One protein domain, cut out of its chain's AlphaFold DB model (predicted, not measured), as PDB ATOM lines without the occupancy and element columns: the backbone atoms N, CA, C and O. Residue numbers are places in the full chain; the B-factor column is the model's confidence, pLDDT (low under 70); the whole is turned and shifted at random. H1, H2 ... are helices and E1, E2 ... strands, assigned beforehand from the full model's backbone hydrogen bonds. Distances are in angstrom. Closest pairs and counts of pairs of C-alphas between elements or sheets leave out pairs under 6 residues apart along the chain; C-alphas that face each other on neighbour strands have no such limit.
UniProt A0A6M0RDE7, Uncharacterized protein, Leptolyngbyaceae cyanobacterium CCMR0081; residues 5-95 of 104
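AT A GLANCE: This is residues 5 to 95 of the 104 residues of an uncharacterized protein of Leptolyngbyaceae cyanobacterium CCMR0081 (UniProt A0A6M0RDE7). A strongly twisted sheet of four strands has one helix, H1, packed along one face over E1 and E2, while a second helix, H2, sits off one end of the strands and only grazes the sheet. At the opposite end of the long axis, residues 78 to 95 swing out in a wide loop with no named element and come back to E1. The printed part has 91 residues with two named helices and four named strands, in the order H1, E1, E2, H2, E3, E4. The sheet runs E1, E2, E4, E3, antiparallel throughout, and the class is mixed, helices and strands. The whole is compact, with a radius of gyration of the C-alphas of 12.6 A and spans of 35 by 28 by 21 A.

HOW THE PARTS SIT: H1, residues 6 to 15, is on the sheet at a height over the sheet of 8.2 A, in two layers, a helix on one face of a sheet. E1, residues 18 to 25, is an edge strand; H1 runs along it at 9 degrees on the local plane, and their closest C-alphas, of Ser 10 and Cys 21, are 5.7 A apart. E2, residues 33 to 39, forms an antiparallel hairpin with E1, with N 22 and O 36 within hydrogen-bond range at 3.0 A. H1 lies over E1 and E2. H2, residues 44 to 54, only grazes the sheet with its residues 44 to 47. H1 and H2 are close but not clearly touching; their closest C-alphas, of Ala 13 and Phe 46, are 6.7 A apart, and they run opposite ways at a steep tilt of 38 degrees. E3, residues 60 to 62, is the other edge strand, apart from E1. E4, residues 70 to 77, is the antiparallel neighbour of E2, with N 37 and O 72 at 2.9 A, and forms a hairpin with E3, with N 61 and O 71 at 2.9 A, both within hydrogen-bond range. E2, H2 and E3 make a split strand-helix-strand unit, two strands running the same way with E4 between them, and its crossover is right-handed. In H1 and H2 every O i to N i+4 pair is within hydrogen-bond range.

IN THESE COORDINATES: H1 begins at C-alpha 6 at (16.130, 3.969, 283.202) and is 14.3 A long; H2 is 15.2 A long. E1 measures 19.4 A, E2 19.5 A and E3 6.8 A. E4 measures 22.5 A and ends at C-alpha 77 at (13.015, -1.910, 283.786).

THE WHOLE: The C-alphas farthest apart, of Ala 52 and Gly 88, are 37.1 A apart. The printed part has no cut, and no link between named elements is long. Residues 93 to 94 pair antiparallel with residues 23 to 24 of E1. The mean pLDDT of the printed part is 84.2, and residues 79 to 95 are under 70.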
ATOM      1  N   PRO A   5      18.132  -0.343 284.160       89.94
ATOM      2  CA  PRO A   5      17.395   0.737 284.813       89.94
ATOM      3  C   PRO A   5      17.354   1.990 283.938       89.94
ATOM      4  O   PRO A   5      18.334   2.296 283.253       89.94
ATOM      5  N   PHE A   6      16.247   2.730 283.969       89.00
ATOM      6  CA  PHE A   6      16.130   3.969 283.202       89.00
ATOM      7  C   PHE A   6      17.196   4.990 283.593       89.00
ATOM      8  O   PHE A   6      17.779   5.625 282.720       89.00
ATOM      9  N   GLU A   7      17.462   5.132 284.888       89.75
ATOM     10  CA  GLU A   7      18.383   6.118 285.447       89.75
ATOM     11  C   GLU A   7      19.766   5.939 284.826       89.75
ATOM     12  O   GLU A   7      20.344   6.901 284.327       89.75
ATOM     13  N   PHE A   8      20.219   4.687 284.723       91.81
ATOM     14  CA  PHE A   8      21.459   4.333 284.045       91.81
ATOM     15  C   PHE A   8      21.464   4.771 282.572       91.81
ATOM     16  O   PHE A   8      22.425   5.391 282.121       91.81
ATOM     17  N   VAL A   9      20.390   4.498 281.819       93.19
ATOM     18  CA  VAL A   9      20.299   4.924 280.409       93.19
ATOM     19  C   VAL A   9      20.310   6.442 280.293       93.19
ATOM     20  O   VAL A   9      21.009   6.979 279.443       93.19
ATOM     21  N   SER A  10      19.541   7.127 281.139       92.12
ATOM     22  CA  SER A  10      19.385   8.579 281.102       92.12
ATOM     23  C   SER A  10      20.677   9.312 281.462       92.12
ATOM     24  O   SER A  10      21.047  10.253 280.765       92.12
ATOM     25  N   GLN A  11      21.401   8.841 282.483       93.69
ATOM     26  CA  GLN A  11      22.698   9.387 282.881       93.69
ATOM     27  C   GLN A  11      23.721   9.181 281.770       93.69
ATOM     28  O   GLN A  11      24.316  10.149 281.304       93.69
ATOM     29  N   LEU A  12      23.842   7.948 281.267       95.06
ATOM     30  CA  LEU A  12      24.758   7.646 280.178       95.06
ATOM     31  C   LEU A  12      24.428   8.486 278.938       95.06
ATOM     32  O   LEU A  12      25.304   9.114 278.366       95.06
ATOM     33  N   ALA A  13      23.168   8.553 278.519       94.88
ATOM     34  CA  ALA A  13      22.771   9.354 277.365       94.88
ATOM     35  C   ALA A  13      23.066  10.854 277.568       94.88
ATOM     36  O   ALA A  13      23.545  11.506 276.637       94.88
ATOM     37  N   SER A  14      22.855  11.385 278.777       94.38
ATOM     38  CA  SER A  14      23.186  12.770 279.131       94.38
ATOM     39  C   SER A  14      24.684  13.064 279.004       94.38
ATOM     40  O   SER A  14      25.043  14.118 278.485       94.38
ATOM     41  N   GLU A  15      25.565  12.144 279.413       96.44
ATOM     42  CA  GLU A  15      27.027  12.290 279.261       96.44
ATOM     43  C   GLU A  15      27.455  12.433 277.792       96.44
ATOM     44  O   GLU A  15      28.449  13.091 277.487       96.44
ATOM     45  N   PHE A  16      26.682  11.855 276.870       95.81
ATOM     46  CA  PHE A  16      26.921  11.928 275.428       95.81
ATOM     47  C   PHE A  16      26.057  12.984 274.718       95.81
ATOM     48  O   PHE A  16      25.898  12.937 273.496       95.81
ATOM     49  N   GLY A  17      25.508  13.949 275.460       94.00
ATOM     50  CA  GLY A  17      24.808  15.098 274.886       94.00
ATOM     51  C   GLY A  17      23.386  14.800 274.413       94.00
ATOM     52  O   GLY A  17      22.917  15.411 273.447       94.00
ATOM     53  N   ALA A  18      22.692  13.859 275.059       95.19
ATOM     54  CA  ALA A  18      21.256  13.718 274.857       95.19
ATOM     55  C   ALA A  18      20.536  15.019 275.238       95.19
ATOM     56  O   ALA A  18      20.753  15.582 276.308       95.19
ATOM     57  N   VAL A  19      19.662  15.488 274.350       94.81
ATOM     58  CA  VAL A  19      18.867  16.709 274.552       94.81
ATOM     59  C   VAL A  19      17.601  16.440 275.356       94.81
ATOM     60  O   VAL A  19      17.055  17.342 275.983       94.81
ATOM     61  N   GLU A  20      17.124  15.196 275.340       92.62
ATOM     62  CA  GLU A  20      16.026  14.740 276.182       92.62
ATOM     63  C   GLU A  20      16.104  13.222 276.356       92.62
ATOM     64  O   GLU A  20      16.350  12.493 275.396       92.62
ATOM     65  N   CYS A  21      15.828  12.743 277.565       92.06
ATOM     66  CA  CYS A  21      15.598  11.333 277.846       92.06
ATOM     67  C   CYS A  21      14.269  11.206 278.582       92.06
ATOM     68  O   CYS A  21      14.096  11.773 279.661       92.06
ATOM     69  N   CYS A  22      13.324  10.474 278.004       89.25
ATOM     70  CA  CYS A  22      12.000  10.293 278.588       89.25
ATOM     71  C   CYS A  22      11.567   8.834 278.563       89.25
ATOM     72  O   CYS A  22      12.120   8.000 277.843       89.25
ATOM     73  N   TRP A  23      10.573   8.527 279.388       86.94
ATOM     74  CA  TRP A  23       9.960   7.213 279.403       86.94
ATOM     75  C   TRP A  23       8.873   7.186 278.352       86.94
ATOM     76  O   TRP A  23       8.136   8.162 278.165       86.94
ATOM     77  N   ARG A  24       8.753   6.045 277.685       85.50
ATOM     78  CA  ARG A  24       7.660   5.806 276.760       85.50
ATOM     79  C   ARG A  24       7.187   4.370 276.881       85.50
ATOM     80  O   ARG A  24       7.992   3.437 276.845       85.50
ATOM     81  N   GLU A  25       5.876   4.192 276.971       83.56
ATOM     82  CA  GLU A  25       5.278   2.874 276.805       83.56
ATOM     83  C   GLU A  25       5.599   2.316 275.418       83.56
ATOM     84  O   GLU A  25       5.655   3.025 274.400       83.56
ATOM     85  N   SER A  26       5.834   1.015 275.370       82.44
ATOM     86  CA  SER A  26       6.081   0.319 274.127       82.44
ATOM     87  C   SER A  26       5.509  -1.084 274.173       82.44
ATOM     88  O   SER A  26       6.063  -1.970 274.812       82.44
ATOM     89  N   GLU A  27       4.491  -1.309 273.346       80.06
ATOM     90  CA  GLU A  27       3.934  -2.639 273.062       80.06
ATOM     91  C   GLU A  27       4.953  -3.583 272.392       80.06
ATOM     92  O   GLU A  27       4.741  -4.787 272.314       80.06
ATOM     93  N   ARG A  28       6.071  -3.041 271.888       80.06
ATOM     94  CA  ARG A  28       7.154  -3.803 271.244       80.06
ATOM     95  C   ARG A  28       8.307  -4.132 272.190       80.06
ATOM     96  O   ARG A  28       9.170  -4.927 271.828       80.06
ATOM     97  N   SER A  29       8.373  -3.492 273.358       78.94
ATOM     98  CA  SER A  29       9.395  -3.790 274.361       78.94
ATOM     99  C   SER A  29       8.938  -4.972 275.202       78.94
ATOM    100  O   SER A  29       7.810  -4.984 275.681       78.94
ATOM    101  N   PHE A  30       9.824  -5.935 275.456       78.56
ATOM    102  CA  PHE A  30       9.511  -7.070 276.332       78.56
ATOM    103  C   PHE A  30       9.244  -6.647 277.786       78.56
ATOM    104  O   PHE A  30       8.604  -7.383 278.527       78.56
ATOM    105  N   THR A  31       9.724  -5.468 278.202       79.75
ATOM    106  CA  THR A  31       9.437  -4.897 279.525       79.75
ATOM    107  C   THR A  31       8.179  -4.026 279.546       79.75
ATOM    108  O   THR A  31       7.820  -3.521 280.603       79.75
ATOM    109  N   GLY A  32       7.546  -3.784 278.393       83.25
ATOM    110  CA  GLY A  32       6.453  -2.819 278.229       83.25
ATOM    111  C   GLY A  32       6.894  -1.351 278.163       83.25
ATOM    112  O   GLY A  32       6.108  -0.496 277.758       83.25
ATOM    113  N   TYR A  33       8.158  -1.041 278.480       86.31
ATOM    114  CA  TYR A  33       8.669   0.332 278.548       86.31
ATOM    115  C   TYR A  33      10.018   0.493 277.848       86.31
ATOM    116  O   TYR A  33      10.829  -0.436 277.773       86.31
ATOM    117  N   VAL A  34      10.274   1.701 277.347       89.69
ATOM    118  CA  VAL A  34      11.579   2.108 276.820       89.69
ATOM    119  C   VAL A  34      12.012   3.457 277.386       89.69
ATOM    120  O   VAL A  34      11.186   4.344 277.603       89.69
ATOM    121  N   ALA A  35      13.322   3.629 277.549       92.06
ATOM    122  CA  ALA A  35      13.942   4.943 277.567       92.06
ATOM    123  C   ALA A  35      14.061   5.434 276.122       92.06
ATOM    124  O   ALA A  35      14.668   4.763 275.280       92.06
ATOM    125  N   GLU A  36      13.486   6.593 275.825       93.19
ATOM    126  CA  GLU A  36      13.644   7.267 274.544       93.19
ATOM    127  C   GLU A  36      14.616   8.437 274.701       93.19
ATOM    128  O   GLU A  36      14.299   9.449 275.325       93.19
ATOM    129  N   CYS A  37      15.822   8.259 274.161       95.06
ATOM    130  CA  CYS A  37      16.916   9.222 274.238       95.06
ATOM    131  C   CYS A  37      17.029   9.973 272.913       95.06
ATOM    132  O   CYS A  37      17.164   9.353 271.855       95.06
ATOM    133  N   TRP A  38      16.981  11.297 272.977       96.00
ATOM    134  CA  TRP A  38      16.990  12.197 271.834       96.00
ATOM    135  C   TRP A  38      18.333  12.892 271.715       96.00
ATOM    136  O   TRP A  38      18.887  13.351 272.707       96.00
ATOM    137  N   PHE A  39      18.825  13.028 270.488       96.62
ATOM    138  CA  PHE A  39      20.091  13.681 270.185       96.62
ATOM    139  C   PHE A  39      19.915  14.661 269.022       96.62
ATOM    140  O   PHE A  39      19.181  14.400 268.062       96.62
ATOM    141  N   ALA A  40      20.597  15.805 269.093       95.56
ATOM    142  CA  ALA A  40      20.609  16.787 268.007       95.56
ATOM    143  C   ALA A  40      21.437  16.309 266.798       95.56
ATOM    144  O   ALA A  40      21.121  16.637 265.654       95.56
ATOM    145  N   GLN A  41      22.477  15.513 267.057       95.69
ATOM    146  CA  GLN A  41      23.407  14.957 266.074       95.69
ATOM    147  C   GLN A  41      23.435  13.426 266.163       95.69
ATOM    148  O   GLN A  41      22.919  12.851 267.120       95.69
ATOM    149  N   LEU A  42      24.019  12.765 265.158       96.25
ATOM    150  CA  LEU A  42      24.095  11.306 265.113       96.25
ATOM    151  C   LEU A  42      24.946  10.782 266.294       96.25
ATOM    152  O   LEU A  42      26.143  11.072 266.348       96.25
ATOM    153  N   PRO A  43      24.380   9.995 267.230       95.62
ATOM    154  CA  PRO A  43      25.023   9.674 268.503       95.62
ATOM    155  C   PRO A  43      25.960   8.455 268.402       95.62
ATOM    156  O   PRO A  43      25.772   7.445 269.079       95.62
ATOM    157  N   LEU A  44      26.982   8.533 267.542       94.88
ATOM    158  CA  LEU A  44      27.921   7.425 267.298       94.88
ATOM    159  C   LEU A  44      28.711   7.034 268.555       94.88
ATOM    160  O   LEU A  44      28.830   5.850 268.865       94.88
ATOM    161  N   ALA A  45      29.212   8.024 269.301       95.50
ATOM    162  CA  ALA A  45      29.982   7.793 270.523       95.50
ATOM    163  C   ALA A  45      29.141   7.097 271.604       95.50
ATOM    164  O   ALA A  45      29.589   6.118 272.202       95.50
ATOM    165  N   PHE A  46      27.892   7.540 271.780       96.00
ATOM    166  CA  PHE A  46      26.930   6.888 272.665       96.00
ATOM    167  C   PHE A  46      26.672   5.441 272.237       96.00
ATOM    168  O   PHE A  46      26.777   4.541 273.061       96.00
ATOM    169  N   ALA A  47      26.379   5.192 270.955       94.88
ATOM    170  CA  ALA A  47      26.096   3.843 270.464       94.88
ATOM    171  C   ALA A  47      27.291   2.888 270.657       94.88
ATOM    172  O   ALA A  47      27.106   1.736 271.060       94.88
ATOM    173  N   GLY A  48      28.512   3.378 270.427       95.56
ATOM    174  CA  GLY A  48      29.742   2.630 270.679       95.56
ATOM    175  C   GLY A  48      29.933   2.309 272.162       95.56
ATOM    176  O   GLY A  48      30.122   1.146 272.523       95.56
ATOM    177  N   LYS A  49      29.818   3.317 273.040       95.31
ATOM    178  CA  LYS A  49      29.940   3.126 274.493       95.31
ATOM    179  C   LYS A  49      28.861   2.193 275.034       95.31
ATOM    180  O   LYS A  49      29.163   1.320 275.843       95.31
ATOM    181  N   TRP A  50      27.629   2.345 274.558       94.56
ATOM    182  CA  TRP A  50      26.504   1.490 274.906       94.56
ATOM    183  C   TRP A  50      26.808   0.022 274.610       94.56
ATOM    184  O   TRP A  50      26.700  -0.820 275.500       94.56
ATOM    185  N   SER A  51      27.235  -0.279 273.381       93.75
ATOM    186  CA  SER A  51      27.548  -1.651 272.976       93.75
ATOM    187  C   SER A  51      28.665  -2.252 273.832       93.75
ATOM    188  O   SER A  51      28.542  -3.385 274.293       93.75
ATOM    189  N   ALA A  52      29.697  -1.462 274.151       93.50
ATOM    190  CA  ALA A  52      30.797  -1.895 275.010       93.50
ATOM    191  C   ALA A  52      30.378  -2.170 276.468       93.50
ATOM    192  O   ALA A  52      30.886  -3.106 277.078       93.50
ATOM    193  N   VAL A  53      29.476  -1.364 277.042       92.56
ATOM    194  CA  VAL A  53      29.069  -1.485 278.457       92.56
ATOM    195  C   VAL A  53      27.943  -2.503 278.650       92.56
ATOM    196  O   VAL A  53      27.945  -3.256 279.621       92.56
ATOM    197  N   VAL A  54      26.965  -2.526 277.744       90.94
ATOM    198  CA  VAL A  54      25.727  -3.310 277.893       90.94
ATOM    199  C   VAL A  54      25.770  -4.614 277.083       90.94
ATOM    200  O   VAL A  54      25.011  -5.544 277.362       90.94
ATOM    201  N   GLY A  55      26.676  -4.719 276.107       90.81
ATOM    202  CA  GLY A  55      26.905  -5.940 275.331       90.81
ATOM    203  C   GLY A  55      25.930  -6.150 274.171       90.81
ATOM    204  O   GLY A  55      25.799  -7.270 273.682       90.81
ATOM    205  N   TYR A  56      25.210  -5.110 273.736       90.06
ATOM    206  CA  TYR A  56      24.390  -5.157 272.523       90.06
ATOM    207  C   TYR A  56      24.270  -3.792 271.849       90.06
ATOM    208  O   TYR A  56      24.319  -2.760 272.510       90.06
ATOM    209  N   SER A  57      24.052  -3.784 270.535       91.50
ATOM    210  CA  SER A  57      23.903  -2.552 269.755       91.50
ATOM    211  C   SER A  57      22.501  -1.954 269.864       91.50
ATOM    212  O   SER A  57      21.499  -2.670 269.860       91.50
ATOM    213  N   VAL A  58      22.428  -0.626 269.899       91.25
ATOM    214  CA  VAL A  58      21.168   0.125 269.855       91.25
ATOM    215  C   VAL A  58      20.830   0.570 268.442       91.25
ATOM    216  O   VAL A  58      21.707   0.927 267.657       91.25
ATOM    217  N   LEU A  59      19.534   0.590 268.135       91.25
ATOM    218  CA  LEU A  59      19.038   1.174 266.898       91.25
ATOM    219  C   LEU A  59      18.889   2.688 267.061       91.25
ATOM    220  O   LEU A  59      18.112   3.161 267.894       91.25
ATOM    221  N   VAL A  60      19.588   3.436 266.212       94.06
ATOM    222  CA  VAL A  60      19.409   4.881 266.066       94.06
ATOM    223  C   VAL A  60      18.397   5.139 264.955       94.06
ATOM    224  O   VAL A  60      18.564   4.661 263.834       94.06
ATOM    225  N   ARG A  61      17.349   5.909 265.248       94.06
ATOM    226  CA  ARG A  61      16.341   6.323 264.265       94.06
ATOM    227  C   ARG A  61      16.504   7.800 263.952       94.06
ATOM    228  O   ARG A  61      16.607   8.605 264.873       94.06
ATOM    229  N   SER A  62      16.471   8.152 262.671       94.44
ATOM    230  CA  SER A  62      16.240   9.535 262.249       94.44
ATOM    231  C   SER A  62      14.748   9.838 262.364       94.44
ATOM    232  O   SER A  62      13.915   9.027 261.954       94.44
ATOM    233  N   VAL A  63      14.407  10.970 262.968       90.44
ATOM    234  CA  VAL A  63      13.032  11.346 263.309       90.44
ATOM    235  C   VAL A  63      12.747  12.754 262.799       90.44
ATOM    236  O   VAL A  63      13.551  13.665 262.964       90.44
ATOM    237  N   SER A  64      11.592  12.929 262.154       86.31
ATOM    238  CA  SER A  64      11.185  14.202 261.544       86.31
ATOM    239  C   SER A  64      10.604  15.204 262.543       86.31
ATOM    240  O   SER A  64      10.426  16.370 262.204       86.31
ATOM    241  N   SER A  65      10.286  14.767 263.766       85.38
ATOM    242  CA  SER A  65       9.701  15.607 264.811       85.38
ATOM    243  C   SER A  65      10.099  15.145 266.214       85.38
ATOM    244  O   SER A  65      10.217  13.948 266.486       85.38
ATOM    245  N   GLY A  66      10.270  16.110 267.123       86.69
ATOM    246  CA  GLY A  66      10.599  15.889 268.529       86.69
ATOM    247  C   GLY A  66      11.772  16.748 269.025       86.69
ATOM    248  O   GLY A  66      12.217  17.641 268.309       86.69
ATOM    249  N   PRO A  67      12.262  16.485 270.250       88.75
ATOM    250  CA  PRO A  67      13.337  17.247 270.895       88.75
ATOM    251  C   PRO A  67      14.675  17.242 270.144       88.75
ATOM    252  O   PRO A  67      15.495  18.132 270.333       88.75
ATOM    253  N   GLY A  68      14.910  16.236 269.302       92.00
ATOM    254  CA  GLY A  68      16.151  16.044 268.555       92.00
ATOM    255  C   GLY A  68      15.905  15.419 267.184       92.00
ATOM    256  O   GLY A  68      14.792  15.006 266.866       92.00
ATOM    257  N   ARG A  69      16.964  15.337 266.373       94.50
ATOM    258  CA  ARG A  69      16.925  14.746 265.020       94.50
ATOM    259  C   ARG A  69      17.076  13.229 265.030       94.50
ATOM    260  O   ARG A  69      16.682  12.563 264.074       94.50
ATOM    261  N   PHE A  70      17.652  12.690 266.100       96.56
ATOM    262  CA  PHE A  70      17.890  11.265 266.267       96.56
ATOM    263  C   PHE A  70      17.281  10.784 267.576       96.56
ATOM    264  O   PHE A  70      17.411  11.451 268.601       96.56
ATOM    265  N   ALA A  71      16.646   9.617 267.541       95.31
ATOM    266  CA  ALA A  71      16.069   8.974 268.711       95.31
ATOM    267  C   ALA A  71      16.572   7.535 268.838       95.31
ATOM    268  O   ALA A  71      16.527   6.754 267.883       95.31
ATOM    269  N   VAL A  72      16.990   7.171 270.045       95.00
ATOM    270  CA  VAL A  72      17.337   5.805 270.434       95.00
ATOM    271  C   VAL A  72      16.292   5.305 271.420       95.00
ATOM    272  O   VAL A  72      15.950   6.004 272.370       95.00
ATOM    273  N   SER A  73      15.777   4.097 271.196       92.56
ATOM    274  CA  SER A  73      14.850   3.441 272.122       92.56
ATOM    275  C   SER A  73      15.523   2.240 272.762       92.56
ATOM    276  O   SER A  73      15.927   1.311 272.065       92.56
ATOM    277  N   VAL A  74      15.614   2.259 274.087       91.69
ATOM    278  CA  VAL A  74      16.245   1.207 274.882       91.69
ATOM    279  C   VAL A  74      15.201   0.569 275.795       91.69
ATOM    280  O   VAL A  74      14.585   1.299 276.569       91.69
ATOM    281  N   PRO A  75      14.993  -0.758 275.760       89.81
ATOM    282  CA  PRO A  75      14.164  -1.452 276.745       89.81
ATOM    283  C   PRO A  75      14.687  -1.242 278.169       89.81
ATOM    284  O   PRO A  75      15.848  -1.543 278.456       89.81
ATOM    285  N   VAL A  76      13.826  -0.765 279.069       88.25
ATOM    286  CA  VAL A  76      14.198  -0.501 280.468       88.25
ATOM    287  C   VAL A  76      13.286  -1.215 281.448       88.25
ATOM    288  O   VAL A  76      12.121  -1.480 281.146       88.25
ATOM    289  N   THR A  77      13.824  -1.531 282.625       83.31
ATOM    290  CA  THR A  77      13.015  -1.910 283.786       83.31
ATOM    291  C   THR A  77      12.574  -0.671 284.533       83.31
ATOM    292  O   THR A  77      13.368   0.227 284.801       83.31
ATOM    293  N   VAL A  78      11.305  -0.683 284.900       71.88
ATOM    294  CA  VAL A  78      10.610   0.387 285.591       71.88
ATOM    295  C   VAL A  78      10.225  -0.116 286.978       71.88
ATOM    296  O   VAL A  78       9.520  -1.127 287.049       71.88
ATOM    297  N   PRO A  79      10.618   0.556 288.073       69.12
ATOM    298  CA  PRO A  79      10.058   0.259 289.381       69.12
ATOM    299  C   PRO A  79       8.548   0.523 289.387       69.12
ATOM    300  O   PRO A  79       8.072   1.548 288.892       69.12
ATOM    301  N   GLN A  80       7.783  -0.410 289.948       63.97
ATOM    302  CA  GLN A  80       6.334  -0.287 290.057       63.97
ATOM    303  C   GLN A  80       5.985   0.986 290.852       63.97
ATOM    304  O   GLN A  80       6.509   1.198 291.941       63.97
ATOM    305  N   GLY A  81       5.142   1.860 290.293       62.22
ATOM    306  CA  GLY A  81       4.766   3.139 290.917       62.22
ATOM    307  C   GLY A  81       5.667   4.341 290.593       62.22
ATOM    308  O   GLY A  81       5.266   5.464 290.884       62.22
ATOM    309  N   ALA A  82       6.816   4.154 289.926       64.00
ATOM    310  CA  ALA A  82       7.681   5.260 289.488       64.00
ATOM    311  C   ALA A  82       7.082   6.089 288.335       64.00
ATOM    312  O   ALA A  82       7.555   7.186 288.041       64.00
ATOM    313  N   ILE A  83       6.027   5.581 287.689       61.44
ATOM    314  CA  ILE A  83       5.309   6.296 286.637       61.44
ATOM    315  C   ILE A  83       3.860   6.515 287.046       61.44
ATOM    316  O   ILE A  83       3.097   5.564 287.215       61.44
ATOM    317  N   ARG A  84       3.448   7.781 287.096       54.91
ATOM    318  CA  ARG A  84       2.045   8.156 286.920       54.91
ATOM    319  C   ARG A  84       1.854   8.553 285.466       54.91
ATOM    320  O   ARG A  84       2.070   9.702 285.094       54.91
ATOM    321  N   LEU A  85       1.488   7.587 284.632       55.03
ATOM    322  CA  LEU A  85       1.014   7.895 283.291       55.03
ATOM    323  C   LEU A  85      -0.374   8.512 283.445       55.03
ATOM    324  O   LEU A  85      -1.330   7.823 283.796       55.03
ATOM    325  N   SER A  86      -0.485   9.824 283.241       50.81
ATOM    326  CA  SER A  86      -1.789  10.457 283.057       50.81
ATOM    327  C   SER A  86      -2.419   9.819 281.821       50.81
ATOM    328  O   SER A  86      -1.906   9.979 280.712       50.81
ATOM    329  N   GLY A  87      -3.451   9.005 282.046       41.06
ATOM    330  CA  GLY A  87      -4.019   8.116 281.042       41.06
ATOM    331  C   GLY A  87      -4.364   8.820 279.730       41.06
ATOM    332  O   GLY A  87      -4.861   9.943 279.720       41.06
ATOM    333  N   GLY A  88      -4.133   8.116 278.620       44.19
ATOM    334  CA  GLY A  88      -4.819   8.402 277.359       44.19
ATOM    335  C   GLY A  88      -3.971   8.821 276.160       44.19
ATOM    336  O   GLY A  88      -4.552   9.073 275.109       44.19
ATOM    337  N   GLN A  89      -2.638   8.862 276.232       44.94
ATOM    338  CA  GLN A  89      -1.828   9.122 275.034       44.94
ATOM    339  C   GLN A  89      -1.061   7.882 274.583       44.94
ATOM    340  O   GLN A  89      -0.010   7.545 275.120       44.94
ATOM    341  N   ARG A  90      -1.560   7.231 273.524       43.44
ATOM    342  CA  ARG A  90      -0.749   6.337 272.686       43.44
ATOM    343  C   ARG A  90       0.522   7.088 272.271       43.44
ATOM    344  O   ARG A  90       0.443   8.069 271.540       43.44
ATOM    345  N   GLY A  91       1.682   6.639 272.750       54.12
ATOM    346  CA  GLY A  91       2.963   7.309 272.497       54.12
ATOM    347  C   GLY A  91       3.261   8.512 273.401       54.12
ATOM    348  O   GLY A  91       4.187   9.265 273.096       54.12
ATOM    349  N   GLY A  92       2.514   8.688 274.497       54.31
ATOM    350  CA  GLY A  92       2.731   9.735 275.491       54.31
ATOM    351  C   GLY A  92       4.141   9.658 276.069       54.31
ATOM    352  O   GLY A  92       4.515   8.676 276.710       54.31
ATOM    353  N   ARG A  93       4.940  10.690 275.800       56.78
ATOM    354  CA  ARG A  93       6.247  10.877 276.428       56.78
ATOM    355  C   ARG A  93       6.006  11.406 277.827       56.78
ATOM    356  O   ARG A  93       5.374  12.448 277.979       56.78
ATOM    357  N   VAL A  94       6.524  10.716 278.832       59.94
ATOM    358  CA  VAL A  94       6.456  11.201 280.210       59.94
ATOM    359  C   VAL A  94       7.855  11.577 280.662       59.94
ATOM    360  O   VAL A  94       8.792  10.774 280.616       59.94
ATOM    361  N   ARG A  95       8.002  12.846 281.050       54.81
ATOM    362  CA  ARG A  95       9.191  13.328 281.748       54.81
ATOM    363  C   ARG A  95       9.118  12.830 283.183       54.81
ATOM    364  O   ARG A  95       8.079  12.959 283.826       54.81
TER     365      ARG A  95